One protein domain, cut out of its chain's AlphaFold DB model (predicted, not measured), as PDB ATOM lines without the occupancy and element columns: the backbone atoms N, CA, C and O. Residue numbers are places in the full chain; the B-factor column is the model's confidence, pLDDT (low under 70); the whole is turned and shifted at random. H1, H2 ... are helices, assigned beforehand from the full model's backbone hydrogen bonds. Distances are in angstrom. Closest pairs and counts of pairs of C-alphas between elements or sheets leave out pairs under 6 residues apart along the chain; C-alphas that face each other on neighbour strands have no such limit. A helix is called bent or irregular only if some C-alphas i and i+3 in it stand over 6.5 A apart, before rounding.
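What this domain is: This is residues 205 to 314 of the 460 residues of an uncharacterized protein of Prevotella copri CAG:164 (UniProt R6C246). One long helix, H6, runs through the middle with H3 beside it. H1 and H2 form a corner crossing H6, and H5 bridges H1 and H4. The 110 printed residues, all helix by class, hold six named helices, H1 to H6 in chain order; the whole is compact, radius of gyration of the C-alphas 14.1 A, spans 42 by 27 by 26 A.

Where its parts are: H1 is residues 205 to 220, from C-alpha 205 at (-13.780, 31.427, -11.932); H2 is residues 222 to 238; H3 is residues 246 to 259; H4 is residues 262 to 271; H5 is residues 275 to 284; H6 is residues 289 to 313, 36.2 A from first to last C-alpha, and ends with C-alpha 313 at (-18.336, 0.350, 0.223). H4 is irregular: C-alphas 263 and 266 are 7.2 A apart.

How they stand to each other: H6 and H3 run opposite ways at a shallow tilt of 8 degrees, closest C-alphas Ile 309 and Val 246, 5.8 A. H1 touches H5 with residues 205 to 212 alone, closest C-alphas Thr 208 and Gly 279, 4.0 A. Every O i to N i+4 pair is within hydrogen-bond range in H2 and H6; H1 has 11 of 12, H3 6 of 10, H4 4 of 6, H5 3 of 6.

The domain as a whole: The farthest C-alphas, Glu 205 and Asn 240, are 44.0 A apart. The printed part has no cut, no long link and no residue under 70.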
ATOM      1  N   GLU A 205     -15.103  32.027 -12.161       89.25
ATOM      2  CA  GLU A 205     -13.780  31.427 -11.932       89.25
ATOM      3  C   GLU A 205     -13.141  31.892 -10.614       89.25
ATOM      4  O   GLU A 205     -12.538  31.093  -9.894       89.25
ATOM      5  N   GLN A 206     -13.260  33.183 -10.287       86.00
ATOM      6  CA  GLN A 206     -12.730  33.727  -9.037       86.00
ATOM      7  C   GLN A 206     -13.494  33.180  -7.833       86.00
ATOM      8  O   GLN A 206     -12.872  32.731  -6.871       86.00
ATOM      9  N   THR A 207     -14.826  33.183  -7.898       89.94
ATOM     10  CA  THR A 207     -15.670  32.686  -6.812       89.94
ATOM     11  C   THR A 207     -15.475  31.189  -6.589       89.94
ATOM     12  O   THR A 207     -15.350  30.766  -5.445       89.94
ATOM     13  N   THR A 208     -15.341  30.391  -7.653       92.25
ATOM     14  CA  THR A 208     -15.024  28.961  -7.548       92.25
ATOM     15  C   THR A 208     -13.718  28.719  -6.800       92.25
ATOM     16  O   THR A 208     -13.708  27.962  -5.833       92.25
ATOM     17  N   ARG A 209     -12.624  29.381  -7.198       91.19
ATOM     18  CA  ARG A 209     -11.311  29.177  -6.562       91.19
ATOM     19  C   ARG A 209     -11.318  29.538  -5.087       91.19
ATOM     20  O   ARG A 209     -10.782  28.800  -4.268       91.19
ATOM     21  N   LEU A 210     -11.915  30.678  -4.750       90.19
ATOM     22  CA  LEU A 210     -11.991  31.104  -3.360       90.19
ATOM     23  C   LEU A 210     -12.913  30.190  -2.541       90.19
ATOM     24  O   LEU A 210     -12.638  29.964  -1.367       90.19
ATOM     25  N   PHE A 211     -13.966  29.629  -3.146       94.56
ATOM     26  CA  PHE A 211     -14.842  28.677  -2.469       94.56
ATOM     27  C   PHE A 211     -14.105  27.372  -2.167       94.56
ATOM     28  O   PHE A 211     -14.139  26.905  -1.032       94.56
ATOM     29  N   GLU A 212     -13.369  26.823  -3.137       93.12
ATOM     30  CA  GLU A 212     -12.501  25.656  -2.929       93.12
ATOM     31  C   GLU A 212     -11.475  25.905  -1.816       93.12
ATOM     32  O   GLU A 212     -11.307  25.063  -0.935       93.12
ATOM     33  N   MET A 213     -10.852  27.087  -1.812       91.25
ATOM     34  CA  MET A 213      -9.922  27.498  -0.763       91.25
ATOM     35  C   MET A 213     -10.614  27.566   0.605       91.25
ATOM     36  O   MET A 213     -10.111  26.982   1.556       91.25
ATOM     37  N   SER A 214     -11.812  28.159   0.700       92.44
ATOM     38  CA  SER A 214     -12.589  28.194   1.951       92.44
ATOM     39  C   SER A 214     -12.943  26.798   2.473       92.44
ATOM     40  O   SER A 214     -12.975  26.591   3.683       92.44
ATOM     41  N   LEU A 215     -13.223  25.830   1.593       94.56
ATOM     42  CA  LEU A 215     -13.498  24.447   2.004       94.56
ATOM     43  C   LEU A 215     -12.254  23.747   2.565       94.56
ATOM     44  O   LEU A 215     -12.390  22.922   3.470       94.56
ATOM     45  N   GLN A 216     -11.072  24.048   2.021       92.50
ATOM     46  CA  GLN A 216      -9.790  23.536   2.515       92.50
ATOM     47  C   GLN A 216      -9.421  24.195   3.844       92.50
ATOM     48  O   GLN A 216      -9.212  23.498   4.831       92.50
ATOM     49  N   GLU A 217      -9.449  25.528   3.898       90.69
ATOM     50  CA  GLU A 217      -9.184  26.307   5.110       90.69
ATOM     51  C   GLU A 217     -10.096  25.859   6.256       90.69
ATOM     52  O   GLU A 217      -9.627  25.612   7.362       90.69
ATOM     53  N   TYR A 218     -11.387  25.637   5.996       93.44
ATOM     54  CA  TYR A 218     -12.318  25.160   7.019       93.44
ATOM     55  C   TYR A 218     -11.947  23.780   7.594       93.44
ATOM     56  O   TYR A 218     -12.251  23.497   8.749       93.44
ATOM     57  N   GLN A 219     -11.290  22.910   6.826       90.69
ATOM     58  CA  GLN A 219     -10.831  21.604   7.315       90.69
ATOM     59  C   GLN A 219      -9.518  21.687   8.100       90.69
ATOM     60  O   GLN A 219      -9.228  20.797   8.894       90.69
ATOM     61  N   GLU A 220      -8.730  22.740   7.892       91.31
ATOM     62  CA  GLU A 220      -7.418  22.924   8.519       91.31
ATOM     63  C   GLU A 220      -7.472  23.873   9.729       91.31
ATOM     64  O   GLU A 220      -6.651  23.781  10.646       91.31
ATOM     65  N   GLU A 221      -8.453  24.774   9.772       89.69
ATOM     66  CA  GLU A 221      -8.599  25.749  10.843       89.69
ATOM     67  C   GLU A 221      -9.149  25.125  12.139       89.69
ATOM     68  O   GLU A 221     -10.146  24.398  12.112       89.69
ATOM     69  N   PRO A 222      -8.628  25.513  13.325       90.62
ATOM     70  CA  PRO A 222      -9.074  24.965  14.609       90.62
ATOM     71  C   PRO A 222     -10.586  25.061  14.858       90.62
ATOM     72  O   PRO A 222     -11.176  24.184  15.489       90.62
ATOM     73  N   LYS A 223     -11.226  26.137  14.379       88.88
ATOM     74  CA  LYS A 223     -12.676  26.331  14.526       88.88
ATOM     75  C   LYS A 223     -13.474  25.362  13.660       88.88
ATOM     76  O   LYS A 223     -14.485  24.850  14.133       88.88
ATOM     77  N   GLY A 224     -13.044  25.145  12.420       90.56
ATOM     78  CA  GLY A 224     -13.719  24.238  11.503       90.56
ATOM     79  C   GLY A 224     -13.508  22.781  11.903       90.56
ATOM     80  O   GLY A 224     -14.495  22.061  12.032       90.56
ATOM     81  N   ILE A 225     -12.281  22.398  12.285       91.62
ATOM     82  CA  ILE A 225     -11.978  21.084  12.883       91.62
ATOM     83  C   ILE A 225     -12.896  20.816  14.079       91.62
ATOM     84  O   ILE A 225     -13.595  19.809  14.118       91.62
ATOM     85  N   SER A 226     -12.980  21.757  15.026       94.50
ATOM     86  CA  SER A 226     -13.838  21.587  16.201       94.50
ATOM     87  C   SER A 226     -15.332  21.494  15.863       94.50
ATOM     88  O   SER A 226     -16.062  20.844  16.615       94.50
ATOM     89  N   ASP A 227     -15.820  22.160  14.810       94.75
ATOM     90  CA  ASP A 227     -17.222  22.045  14.387       94.75
ATOM     91  C   ASP A 227     -17.507  20.685  13.748       94.75
ATOM     92  O   ASP A 227     -18.513  20.058  14.083       94.75
ATOM     93  N   ILE A 228     -16.601  20.222  12.881       95.88
ATOM     94  CA  ILE A 228     -16.648  18.909  12.233       95.88
ATOM     95  C   ILE A 228     -16.629  17.807  13.297       95.88
ATOM     96  O   ILE A 228     -17.563  17.008  13.361       95.88
ATOM     97  N   ASP A 229     -15.641  17.819  14.193       93.69
ATOM     98  CA  ASP A 229     -15.504  16.826  15.265       93.69
ATOM     99  C   ASP A 229     -16.754  16.784  16.144       93.69
ATOM    100  O   ASP A 229     -17.288  15.714  16.445       93.69
ATOM    101  N   ARG A 230     -17.269  17.956  16.533       95.31
ATOM    102  CA  ARG A 230     -18.494  18.060  17.331       95.31
ATOM    103  C   ARG A 230     -19.693  17.481  16.590       95.31
ATOM    104  O   ARG A 230     -20.506  16.804  17.217       95.31
ATOM    105  N   TYR A 231     -19.821  17.754  15.296       95.44
ATOM    106  CA  TYR A 231     -20.909  17.240  14.475       95.44
ATOM    107  C   TYR A 231     -20.887  15.707  14.430       95.44
ATOM    108  O   TYR A 231     -21.857  15.081  14.855       95.44
ATOM    109  N   PHE A 232     -19.768  15.097  14.031       93.88
ATOM    110  CA  PHE A 232     -19.666  13.636  13.930       93.88
ATOM    111  C   PHE A 232     -19.748  12.937  15.293       93.88
ATOM    112  O   PHE A 232     -20.473  11.953  15.431       93.88
ATOM    113  N   THR A 233     -19.141  13.502  16.341       91.62
ATOM    114  CA  THR A 233     -19.282  12.980  17.715       91.62
ATOM    115  C   THR A 233     -20.740  13.014  18.189       91.62
ATOM    116  O   THR A 233     -21.190  12.108  18.889       91.62
ATOM    117  N   THR A 234     -21.507  14.046  17.812       92.94
ATOM    118  CA  THR A 234     -22.937  14.131  18.157       92.94
ATOM    119  C   THR A 234     -23.735  13.045  17.440       92.94
ATOM    120  O   THR A 234     -24.556  12.384  18.071       92.94
ATOM    121  N   LEU A 235     -23.449  12.795  16.159       93.19
ATOM    122  CA  LEU A 235     -24.087  11.711  15.406       93.19
ATOM    123  C   LEU A 235     -23.814  10.338  16.033       93.19
ATOM    124  O   LEU A 235     -24.725   9.517  16.146       93.19
ATOM    125  N   GLU A 236     -22.580  10.086  16.471       89.25
ATOM    126  CA  GLU A 236     -22.237   8.849  17.175       89.25
ATOM    127  C   GLU A 236     -22.944   8.748  18.528       89.25
ATOM    128  O   GLU A 236     -23.475   7.688  18.867       89.25
ATOM    129  N   TYR A 237     -22.992   9.843  19.294       91.38
ATOM    130  CA  TYR A 237     -23.699   9.904  20.573       91.38
ATOM    131  C   TYR A 237     -25.185   9.562  20.410       91.38
ATOM    132  O   TYR A 237     -25.694   8.685  21.115       91.38
ATOM    133  N   ASP A 238     -25.850  10.178  19.431       90.69
ATOM    134  CA  ASP A 238     -27.256   9.926  19.101       90.69
ATOM    135  C   ASP A 238     -27.479   8.484  18.605       90.69
ATOM    136  O   ASP A 238     -28.555   7.908  18.782       90.69
ATOM    137  N   ASN A 239     -26.433   7.847  18.074       89.56
ATOM    138  CA  ASN A 239     -26.396   6.433  17.714       89.56
ATOM    139  C   ASN A 239     -25.903   5.519  18.863       89.56
ATOM    140  O   ASN A 239     -25.387   4.424  18.627       89.56
ATOM    141  N   ASN A 240     -26.086   5.930  20.123       87.31
ATOM    142  CA  ASN A 240     -25.673   5.199  21.332       87.31
ATOM    143  C   ASN A 240     -24.159   4.930  21.425       87.31
ATOM    144  O   ASN A 240     -23.739   3.883  21.925       87.31
ATOM    145  N   GLY A 241     -23.342   5.858  20.930       79.94
ATOM    146  CA  GLY A 241     -21.883   5.741  20.893       79.94
ATOM    147  C   GLY A 241     -21.377   4.707  19.885       79.94
ATOM    148  O   GLY A 241     -20.288   4.169  20.066       79.94
ATOM    149  N   LYS A 242     -22.180   4.369  18.867       79.12
ATOM    150  CA  LYS A 242     -21.787   3.455  17.787       79.12
ATOM    151  C   LYS A 242     -21.548   4.222  16.492       79.12
ATOM    152  O   LYS A 242     -22.267   5.173  16.189       79.12
ATOM    153  N   GLN A 243     -20.626   3.718  15.677       80.88
ATOM    154  CA  GLN A 243     -20.445   4.192  14.307       80.88
ATOM    155  C   GLN A 243     -21.721   4.015  13.477       80.88
ATOM    156  O   GLN A 243     -22.486   3.052  13.655       80.88
ATOM    157  N   LEU A 244     -21.945   4.965  12.574       86.31
ATOM    158  CA  LEU A 244     -23.104   4.988  11.697       86.31
ATOM    159  C   LEU A 244     -22.930   3.964  10.571       86.31
ATOM    160  O   LEU A 244     -21.855   3.807  10.003       86.31
ATOM    161  N   SER A 245     -24.013   3.263  10.242       86.25
ATOM    162  CA  SER A 245     -24.067   2.435   9.032       86.25
ATOM    163  C   SER A 245     -24.234   3.293   7.777       86.25
ATOM    164  O   SER A 245     -24.756   4.407   7.855       86.25
ATOM    165  N   VAL A 246     -23.937   2.728   6.602       87.69
ATOM    166  CA  VAL A 246     -24.197   3.371   5.295       87.69
ATOM    167  C   VAL A 246     -25.623   3.934   5.202       87.69
ATOM    168  O   VAL A 246     -25.825   5.067   4.775       87.69
ATOM    169  N   SER A 247     -26.631   3.185   5.661       89.19
ATOM    170  CA  SER A 247     -28.028   3.645   5.634       89.19
ATOM    171  C   SER A 247     -28.277   4.890   6.496       89.19
ATOM    172  O   SER A 247     -28.991   5.793   6.065       89.19
ATOM    173  N   GLN A 248     -27.642   4.970   7.666       91.12
ATOM    174  CA  GLN A 248     -27.750   6.108   8.581       91.12
ATOM    175  C   GLN A 248     -26.976   7.317   8.047       91.12
ATOM    176  O   GLN A 248     -27.501   8.428   8.057       91.12
ATOM    177  N   LEU A 249     -25.779   7.104   7.492       92.00
ATOM    178  CA  LEU A 249     -25.003   8.148   6.816       92.00
ATOM    179  C   LEU A 249     -25.784   8.758   5.643       92.00
ATOM    180  O   LEU A 249     -25.850   9.978   5.502       92.00
ATOM    181  N   LEU A 250     -26.472   7.934   4.847       92.38
ATOM    182  CA  LEU A 250     -27.338   8.402   3.761       92.38
ATOM    183  C   LEU A 250     -28.534   9.235   4.250       92.38
ATOM    184  O   LEU A 250     -29.003  10.101   3.504       92.38
ATOM    185  N   GLU A 251     -29.062   8.969   5.447       93.12
ATOM    186  CA  GLU A 251     -30.127   9.769   6.063       93.12
ATOM    187  C   GLU A 251     -29.598  11.111   6.566       93.12
ATOM    188  O   GLU A 251     -30.138  12.148   6.181       93.12
ATOM    189  N   VAL A 252     -28.496  11.104   7.317       93.19
ATOM    190  CA  VAL A 252     -27.812  12.314   7.799       93.19
ATOM    191  C   VAL A 252     -27.388  13.213   6.632       93.19
ATOM    192  O   VAL A 252     -27.603  14.424   6.639       93.19
ATOM    193  N   ARG A 253     -26.873  12.633   5.545       93.62
ATOM    194  CA  ARG A 253     -26.530  13.382   4.328       93.62
ATOM    195  C   ARG A 253     -27.719  14.166   3.765       93.62
ATOM    196  O   ARG A 253     -27.543  15.252   3.217       93.62
ATOM    197  N   LYS A 254     -28.943  13.628   3.867       92.19
ATOM    198  CA  LYS A 254     -30.159  14.299   3.370       92.19
ATOM    199  C   LYS A 254     -30.579  15.473   4.250       92.19
ATOM    200  O   LYS A 254     -31.222  16.380   3.720       92.19
ATOM    201  N   THR A 255     -30.255  15.456   5.543       94.00
ATOM    202  CA  THR A 255     -30.625  16.522   6.486       94.00
ATOM    203  C   THR A 255     -29.692  17.727   6.400       94.00
ATOM    204  O   THR A 255     -30.105  18.827   6.741       94.00
ATOM    205  N   LEU A 256     -28.481  17.584   5.841       94.69
ATOM    206  CA  LEU A 256     -27.540  18.704   5.665       94.69
ATOM    207  C   LEU A 256     -28.119  19.890   4.876       94.69
ATOM    208  O   LEU A 256     -27.771  21.037   5.139       94.69
ATOM    209  N   LYS A 257     -29.054  19.650   3.949       94.56
ATOM    210  CA  LYS A 257     -29.746  20.728   3.215       94.56
ATOM    211  C   LYS A 257     -30.510  21.691   4.140       94.56
ATOM    212  O   LYS A 257     -30.779  22.825   3.747       94.56
ATOM    213  N   ASP A 258     -30.898  21.226   5.329       94.69
ATOM    214  CA  ASP A 258     -31.673  21.994   6.300       94.69
ATOM    215  C   ASP A 258     -30.761  22.946   7.103       94.69
ATOM    216  O   ASP A 258     -31.228  23.978   7.583       94.69
ATOM    217  N   GLU A 259     -29.450  22.667   7.165       93.56
ATOM    218  CA  GLU A 259     -28.430  23.587   7.699       93.56
ATOM    219  C   GLU A 259     -28.101  24.724   6.717       93.56
ATOM    220  O   GLU A 259     -27.695  25.817   7.130       93.56
ATOM    221  N   VAL A 260     -28.315  24.488   5.417       96.06
ATOM    222  CA  VAL A 260     -28.033  25.462   4.360       96.06
ATOM    223  C   VAL A 260     -29.128  26.543   4.311       96.06
ATOM    224  O   VAL A 260     -30.324  26.218   4.285       96.06
ATOM    225  N   PRO A 261     -28.750  27.836   4.273       96.12
ATOM    226  CA  PRO A 261     -29.670  28.962   4.095       96.12
ATOM    227  C   PRO A 261     -30.559  28.845   2.853       96.12
ATOM    228  O   PRO A 261     -30.159  28.284   1.837       96.12
ATOM    229  N   GLU A 262     -31.774  29.398   2.912       94.25
ATOM    230  CA  GLU A 262     -32.793  29.219   1.865       94.25
ATOM    231  C   GLU A 262     -32.357  29.728   0.483       94.25
ATOM    232  O   GLU A 262     -32.590  29.048  -0.513       94.25
ATOM    233  N   ASN A 263     -31.663  30.867   0.436       93.50
ATOM    234  CA  ASN A 263     -31.087  31.458  -0.774       93.50
ATOM    235  C   ASN A 263     -30.019  30.577  -1.442       93.50
ATOM    236  O   ASN A 263     -29.876  30.639  -2.656       93.50
ATOM    237  N   LEU A 264     -29.299  29.752  -0.675       95.81
ATOM    238  CA  LEU A 264     -28.197  28.906  -1.161       95.81
ATOM    239  C   LEU A 264     -28.597  27.432  -1.324       95.81
ATOM    240  O   LEU A 264     -27.882  26.640  -1.940       95.81
ATOM    241  N   ARG A 265     -29.745  27.036  -0.765       95.12
ATOM    242  CA  ARG A 265     -30.164  25.633  -0.662       95.12
ATOM    243  C   ARG A 265     -30.373  24.971  -2.018       95.12
ATOM    244  O   ARG A 265     -30.049  23.794  -2.169       95.12
ATOM    245  N   LEU A 266     -30.920  25.699  -2.994       94.62
ATOM    246  CA  LEU A 266     -31.158  25.160  -4.334       94.62
ATOM    247  C   LEU A 266     -29.838  24.798  -5.023       94.62
ATOM    248  O   LEU A 266     -29.713  23.689  -5.546       94.62
ATOM    249  N   ASP A 267     -28.865  25.706  -4.981       94.56
ATOM    250  CA  ASP A 267     -27.561  25.500  -5.607       94.56
ATOM    251  C   ASP A 267     -26.788  24.396  -4.903       94.56
ATOM    252  O   ASP A 267     -26.283  23.496  -5.572       94.56
ATOM    253  N   PHE A 268     -26.805  24.376  -3.565       96.62
ATOM    254  CA  PHE A 268     -26.264  23.266  -2.785       96.62
ATOM    255  C   PHE A 268     -26.860  21.932  -3.247       96.62
ATOM    256  O   PHE A 268     -26.144  21.049  -3.700       96.62
ATOM    257  N   MET A 269     -28.186  21.779  -3.234       94.75
ATOM    258  CA  MET A 269     -28.820  20.507  -3.599       94.75
ATOM    259  C   MET A 269     -28.532  20.068  -5.040       94.75
ATOM    260  O   MET A 269     -28.496  18.868  -5.318       94.75
ATOM    261  N   LYS A 270     -28.367  21.021  -5.960       95.12
ATOM    262  CA  LYS A 270     -28.154  20.743  -7.381       95.12
ATOM    263  C   LYS A 270     -26.691  20.447  -7.714       95.12
ATOM    264  O   LYS A 270     -26.439  19.601  -8.569       95.12
ATOM    265  N   TYR A 271     -25.759  21.126  -7.049       96.31
ATOM    266  CA  TYR A 271     -24.347  21.159  -7.429       96.31
ATOM    267  C   TYR A 271     -23.390  20.651  -6.348       96.31
ATOM    268  O   TYR A 271     -22.199  20.632  -6.602       96.31
ATOM    269  N   ILE A 272     -23.850  20.167  -5.189       94.75
ATOM    270  CA  ILE A 272     -22.960  19.678  -4.115       94.75
ATOM    271  C   ILE A 272     -21.947  18.603  -4.557       94.75
ATOM    272  O   ILE A 272     -20.879  18.484  -3.981       94.75
ATOM    273  N   ARG A 273     -22.251  17.839  -5.613       92.12
ATOM    274  CA  ARG A 273     -21.329  16.839  -6.185       92.12
ATOM    275  C   ARG A 273     -20.204  17.438  -7.030       92.12
ATOM    276  O   ARG A 273     -19.264  16.733  -7.374       92.12
ATOM    277  N   ASP A 274     -20.358  18.692  -7.430       94.19
ATOM    278  CA  ASP A 274     -19.444  19.438  -8.278       94.19
ATOM    279  C   ASP A 274     -19.166  20.789  -7.612       94.19
ATOM    280  O   ASP A 274     -19.841  21.794  -7.850       94.19
ATOM    281  N   THR A 275     -18.152  20.791  -6.746       92.44
ATOM    282  CA  THR A 275     -17.690  21.976  -6.016       92.44
ATOM    283  C   THR A 275     -17.398  23.153  -6.943       92.44
ATOM    284  O   THR A 275     -17.632  24.300  -6.558       92.44
ATOM    285  N   GLN A 276     -16.951  22.893  -8.178       92.94
ATOM    286  CA  GLN A 276     -16.643  23.948  -9.138       92.94
ATOM    287  C   GLN A 276     -17.907  24.662  -9.596       92.94
ATOM    288  O   GLN A 276     -17.960  25.895  -9.564       92.94
ATOM    289  N   LEU A 277     -18.936  23.897  -9.969       93.94
ATOM    290  CA  LEU A 277     -20.236  24.448 -10.344       93.94
ATOM    291  C   LEU A 277     -20.943  25.107  -9.160       93.94
ATOM    292  O   LEU A 277     -21.532  26.173  -9.341       93.94
ATOM    293  N   LEU A 278     -20.865  24.518  -7.962       95.56
ATOM    294  CA  LEU A 278     -21.427  25.115  -6.750       95.56
ATOM    295  C   LEU A 278     -20.780  26.476  -6.462       95.56
ATOM    296  O   LEU A 278     -21.494  27.459  -6.286       95.56
ATOM    297  N   GLY A 279     -19.447  26.550  -6.496       93.31
ATOM    298  CA  GLY A 279     -18.703  27.796  -6.322       93.31
ATOM    299  C   GLY A 279     -19.011  28.835  -7.407       93.31
ATOM    300  O   GLY A 279     -19.167  30.013  -7.095       93.31
ATOM    301  N   ALA A 280     -19.196  28.409  -8.659       93.56
ATOM    302  CA  ALA A 280     -19.555  29.307  -9.756       93.56
ATOM    303  C   ALA A 280     -20.939  29.945  -9.550       93.56
ATOM    304  O   ALA A 280     -21.117  31.131  -9.824       93.56
ATOM    305  N   GLN A 281     -21.917  29.194  -9.025       93.62
ATOM    306  CA  GLN A 281     -23.260  29.734  -8.770       93.62
ATOM    307  C   GLN A 281     -23.279  30.829  -7.702       93.62
ATOM    308  O   GLN A 281     -24.123  31.724  -7.765       93.62
ATOM    309  N   LEU A 282     -22.320  30.827  -6.773       92.31
ATOM    310  CA  LEU A 282     -22.222  31.868  -5.750       92.31
ATOM    311  C   LEU A 282     -21.973  33.263  -6.342       92.31
ATOM    312  O   LEU A 282     -22.307  34.253  -5.702       92.31
ATOM    313  N   ALA A 283     -21.465  33.374  -7.575       89.00
ATOM    314  CA  ALA A 283     -21.342  34.665  -8.257       89.00
ATOM    315  C   ALA A 283     -22.706  35.325  -8.560       89.00
ATOM    316  O   ALA A 283     -22.774  36.538  -8.766       89.00
ATOM    317  N   HIS A 284     -23.793  34.543  -8.566       89.81
ATOM    318  CA  HIS A 284     -25.135  34.974  -8.976       89.81
ATOM    319  C   HIS A 284     -26.129  35.099  -7.818       89.81
ATOM    320  O   HIS A 284     -27.282  35.480  -8.037       89.81
ATOM    321  N   VAL A 285     -25.710  34.785  -6.592       89.12
ATOM    322  CA  VAL A 285     -26.578  34.759  -5.411       89.12
ATOM    323  C   VAL A 285     -26.077  35.747  -4.369       89.12
ATOM    324  O   VAL A 285     -24.889  35.821  -4.079       89.12
ATOM    325  N   ASN A 286     -27.001  36.491  -3.762       87.00
ATOM    326  CA  ASN A 286     -26.685  37.331  -2.612       87.00
ATOM    327  C   ASN A 286     -26.778  36.508  -1.330       87.00
ATOM    328  O   ASN A 286     -27.797  35.858  -1.083       87.00
ATOM    329  N   PHE A 287     -25.751  36.591  -0.496       89.31
ATOM    330  CA  PHE A 287     -25.692  35.932   0.803       89.31
ATOM    331  C   PHE A 287     -24.875  36.759   1.788       89.31
ATOM    332  O   PHE A 287     -24.076  37.617   1.412       89.31
ATOM    333  N   THR A 288     -25.080  36.493   3.071       87.69
ATOM    334  CA  THR A 288     -24.272  37.070   4.149       87.69
ATOM    335  C   THR A 288     -23.064  36.192   4.486       87.69
ATOM    336  O   THR A 288     -23.037  34.996   4.196       87.69
ATOM    337  N   ALA A 289     -22.098  36.763   5.205       85.06
ATOM    338  CA  ALA A 289     -20.992  36.054   5.857       85.06
ATOM    339  C   ALA A 289     -21.409  34.767   6.585       85.06
ATOM    340  O   ALA A 289     -20.810  33.705   6.419       85.06
ATOM    341  N   GLN A 290     -22.458  34.870   7.403       88.06
ATOM    342  CA  GLN A 290     -22.938  33.759   8.220       88.06
ATOM    343  C   GLN A 290     -23.612  32.684   7.368       88.06
ATOM    344  O   GLN A 290     -23.492  31.498   7.663       88.06
ATOM    345  N   GLU A 291     -24.319  33.092   6.317       92.88
ATOM    346  CA  GLU A 291     -24.939  32.171   5.369       92.88
ATOM    347  C   GLU A 291     -23.889  31.410   4.556       92.88
ATOM    348  O   GLU A 291     -23.990  30.190   4.420       92.88
ATOM    349  N   TYR A 292     -22.846  32.107   4.100       93.44
ATOM    350  CA  TYR A 292     -21.710  31.504   3.410       93.44
ATOM    351  C   TYR A 292     -20.994  30.471   4.284       93.44
ATOM    352  O   TYR A 292     -20.773  29.343   3.851       93.44
ATOM    353  N   LEU A 293     -20.711  30.801   5.550       92.38
ATOM    354  CA  LEU A 293     -20.058  29.864   6.467       92.38
ATOM    355  C   LEU A 293     -20.900  28.601   6.712       92.38
ATOM    356  O   LEU A 293     -20.353  27.504   6.812       92.38
ATOM    357  N   LYS A 294     -22.232  28.731   6.773       94.94
ATOM    358  CA  LYS A 294     -23.136  27.572   6.863       94.94
ATOM    359  C   LYS A 294     -23.071  26.699   5.612       94.94
ATOM    360  O   LYS A 294     -23.064  25.480   5.741       94.94
ATOM    361  N   LEU A 295     -22.990  27.301   4.423       96.88
ATOM    362  CA  LEU A 295     -22.799  26.556   3.177       96.88
ATOM    363  C   LEU A 295     -21.460  25.809   3.170       96.88
ATOM    364  O   LEU A 295     -21.442  24.624   2.846       96.88
ATOM    365  N   VAL A 296     -20.363  26.476   3.545       96.00
ATOM    366  CA  VAL A 296     -19.022  25.874   3.652       96.00
ATOM    367  C   VAL A 296     -19.051  24.683   4.613       96.00
ATOM    368  O   VAL A 296     -18.695  23.574   4.223       96.00
ATOM    369  N   SER A 297     -19.575  24.881   5.827       96.44
ATOM    370  CA  SER A 297     -19.703  23.830   6.845       96.44
ATOM    371  C   SER A 297     -20.515  22.631   6.340       96.44
ATOM    372  O   SER A 297     -20.045  21.494   6.404       96.44
ATOM    373  N   ALA A 298     -21.702  22.868   5.770       97.12
ATOM    374  CA  ALA A 298     -22.550  21.806   5.229       97.12
ATOM    375  C   ALA A 298     -21.889  21.069   4.053       97.12
ATOM    376  O   ALA A 298     -22.032  19.855   3.929       97.12
ATOM    377  N   THR A 299     -21.142  21.786   3.211       97.25
ATOM    378  CA  THR A 299     -20.429  21.216   2.061       97.25
ATOM    379  C   THR A 299     -19.289  20.306   2.505       97.25
ATOM    380  O   THR A 299     -19.178  19.183   2.020       97.25
ATOM    381  N   VAL A 300     -18.479  20.741   3.475       97.12
ATOM    382  CA  VAL A 300     -17.406  19.915   4.045       97.12
ATOM    383  C   VAL A 300     -17.975  18.669   4.725       97.12
ATOM    384  O   VAL A 300     -17.533  17.562   4.427       97.12
ATOM    385  N   LYS A 301     -19.002  18.819   5.571       97.44
ATOM    386  CA  LYS A 301     -19.681  17.679   6.214       97.44
ATOM    387  C   LYS A 301     -20.226  16.690   5.183       97.44
ATOM    388  O   LYS A 301     -20.104  15.485   5.376       97.44
ATOM    389  N   TRP A 302     -20.796  17.186   4.083       97.06
ATOM    390  CA  TRP A 302     -21.288  16.339   2.996       97.06
ATOM    391  C   TRP A 302     -20.159  15.533   2.346       97.06
ATOM    392  O   TRP A 302     -20.311  14.327   2.176       97.06
ATOM    393  N   HIS A 303     -19.018  16.165   2.042       95.50
ATOM    394  CA  HIS A 303     -17.856  15.475   1.473       95.50
ATOM    395  C   HIS A 303     -17.284  14.413   2.415       95.50
ATOM    396  O   HIS A 303     -16.964  13.319   1.959       95.50
ATOM    397  N   ILE A 304     -17.196  14.702   3.718       94.88
ATOM    398  CA  ILE A 304     -16.728  13.724   4.710       94.88
ATOM    399  C   ILE A 304     -17.685  12.528   4.766       94.88
ATOM    400  O   ILE A 304     -17.232  11.393   4.701       94.88
ATOM    401  N   ILE A 305     -19.002  12.763   4.792       94.75
ATOM    402  CA  ILE A 305     -19.992  11.673   4.770       94.75
ATOM    403  C   ILE A 305     -19.885  10.842   3.484       94.75
ATOM    404  O   ILE A 305     -19.972   9.618   3.549       94.75
ATOM    405  N   GLU A 306     -19.702  11.465   2.315       94.00
ATOM    406  CA  GLU A 306     -19.488  10.707   1.074       94.00
ATOM    407  C   GLU A 306     -18.219   9.865   1.128       94.00
ATOM    408  O   GLU A 306     -18.240   8.725   0.669       94.00
ATOM    409  N   GLN A 307     -17.133  10.405   1.686       90.38
ATOM    410  CA  GLN A 307     -15.888   9.665   1.844       90.38
ATOM    411  C   GLN A 307     -16.080   8.473   2.790       90.38
ATOM    412  O   GLN A 307     -15.677   7.365   2.454       90.38
ATOM    413  N   GLU A 308     -16.774   8.658   3.916       89.62
ATOM    414  CA  GLU A 308     -17.091   7.566   4.843       89.62
ATOM    415  C   GLU A 308     -17.957   6.481   4.192       89.62
ATOM    416  O   GLU A 308     -17.710   5.291   4.390       89.62
ATOM    417  N   ILE A 309     -18.962   6.868   3.397       90.81
ATOM    418  CA  ILE A 309     -19.780   5.918   2.630       90.81
ATOM    419  C   ILE A 309     -18.905   5.166   1.625       90.81
ATOM    420  O   ILE A 309     -18.998   3.942   1.538       90.81
ATOM    421  N   TYR A 310     -18.052   5.880   0.889       88.81
ATOM    422  CA  TYR A 310     -17.162   5.280  -0.097       88.81
ATOM    423  C   TYR A 310     -16.216   4.264   0.546       88.81
ATOM    424  O   TYR A 310     -16.101   3.154   0.034       88.81
ATOM    425  N   ASP A 311     -15.600   4.604   1.678       86.44
ATOM    426  CA  ASP A 311     -14.676   3.733   2.407       86.44
ATOM    427  C   ASP A 311     -15.385   2.489   2.972       86.44
ATOM    428  O   ASP A 311     -14.825   1.389   2.962       86.44
ATOM    429  N   LEU A 312     -16.645   2.624   3.406       85.69
ATOM    430  CA  LEU A 312     -17.479   1.489   3.816       85.69
ATOM    431  C   LEU A 312     -17.842   0.564   2.641       85.69
ATOM    432  O   LEU A 312     -17.959  -0.648   2.832       85.69
ATOM    433  N   GLU A 313     -18.034   1.113   1.441       84.25
ATOM    434  CA  GLU A 313     -18.336   0.350   0.223       84.25
ATOM    435  C   GLU A 313     -17.079  -0.244  -0.446       84.25
ATOM    436  O   GLU A 313     -17.177  -1.296  -1.079       84.25
ATOM    437  N   HIS A 314     -15.911   0.386  -0.262       85.12
ATOM    438  CA  HIS A 314     -14.617   0.041  -0.872       85.12
ATOM    439  C   HIS A 314     -13.519  -0.139   0.193       85.12
ATOM    440  O   HIS A 314     -12.543   0.623   0.252       85.12
TER     441      HIS A 314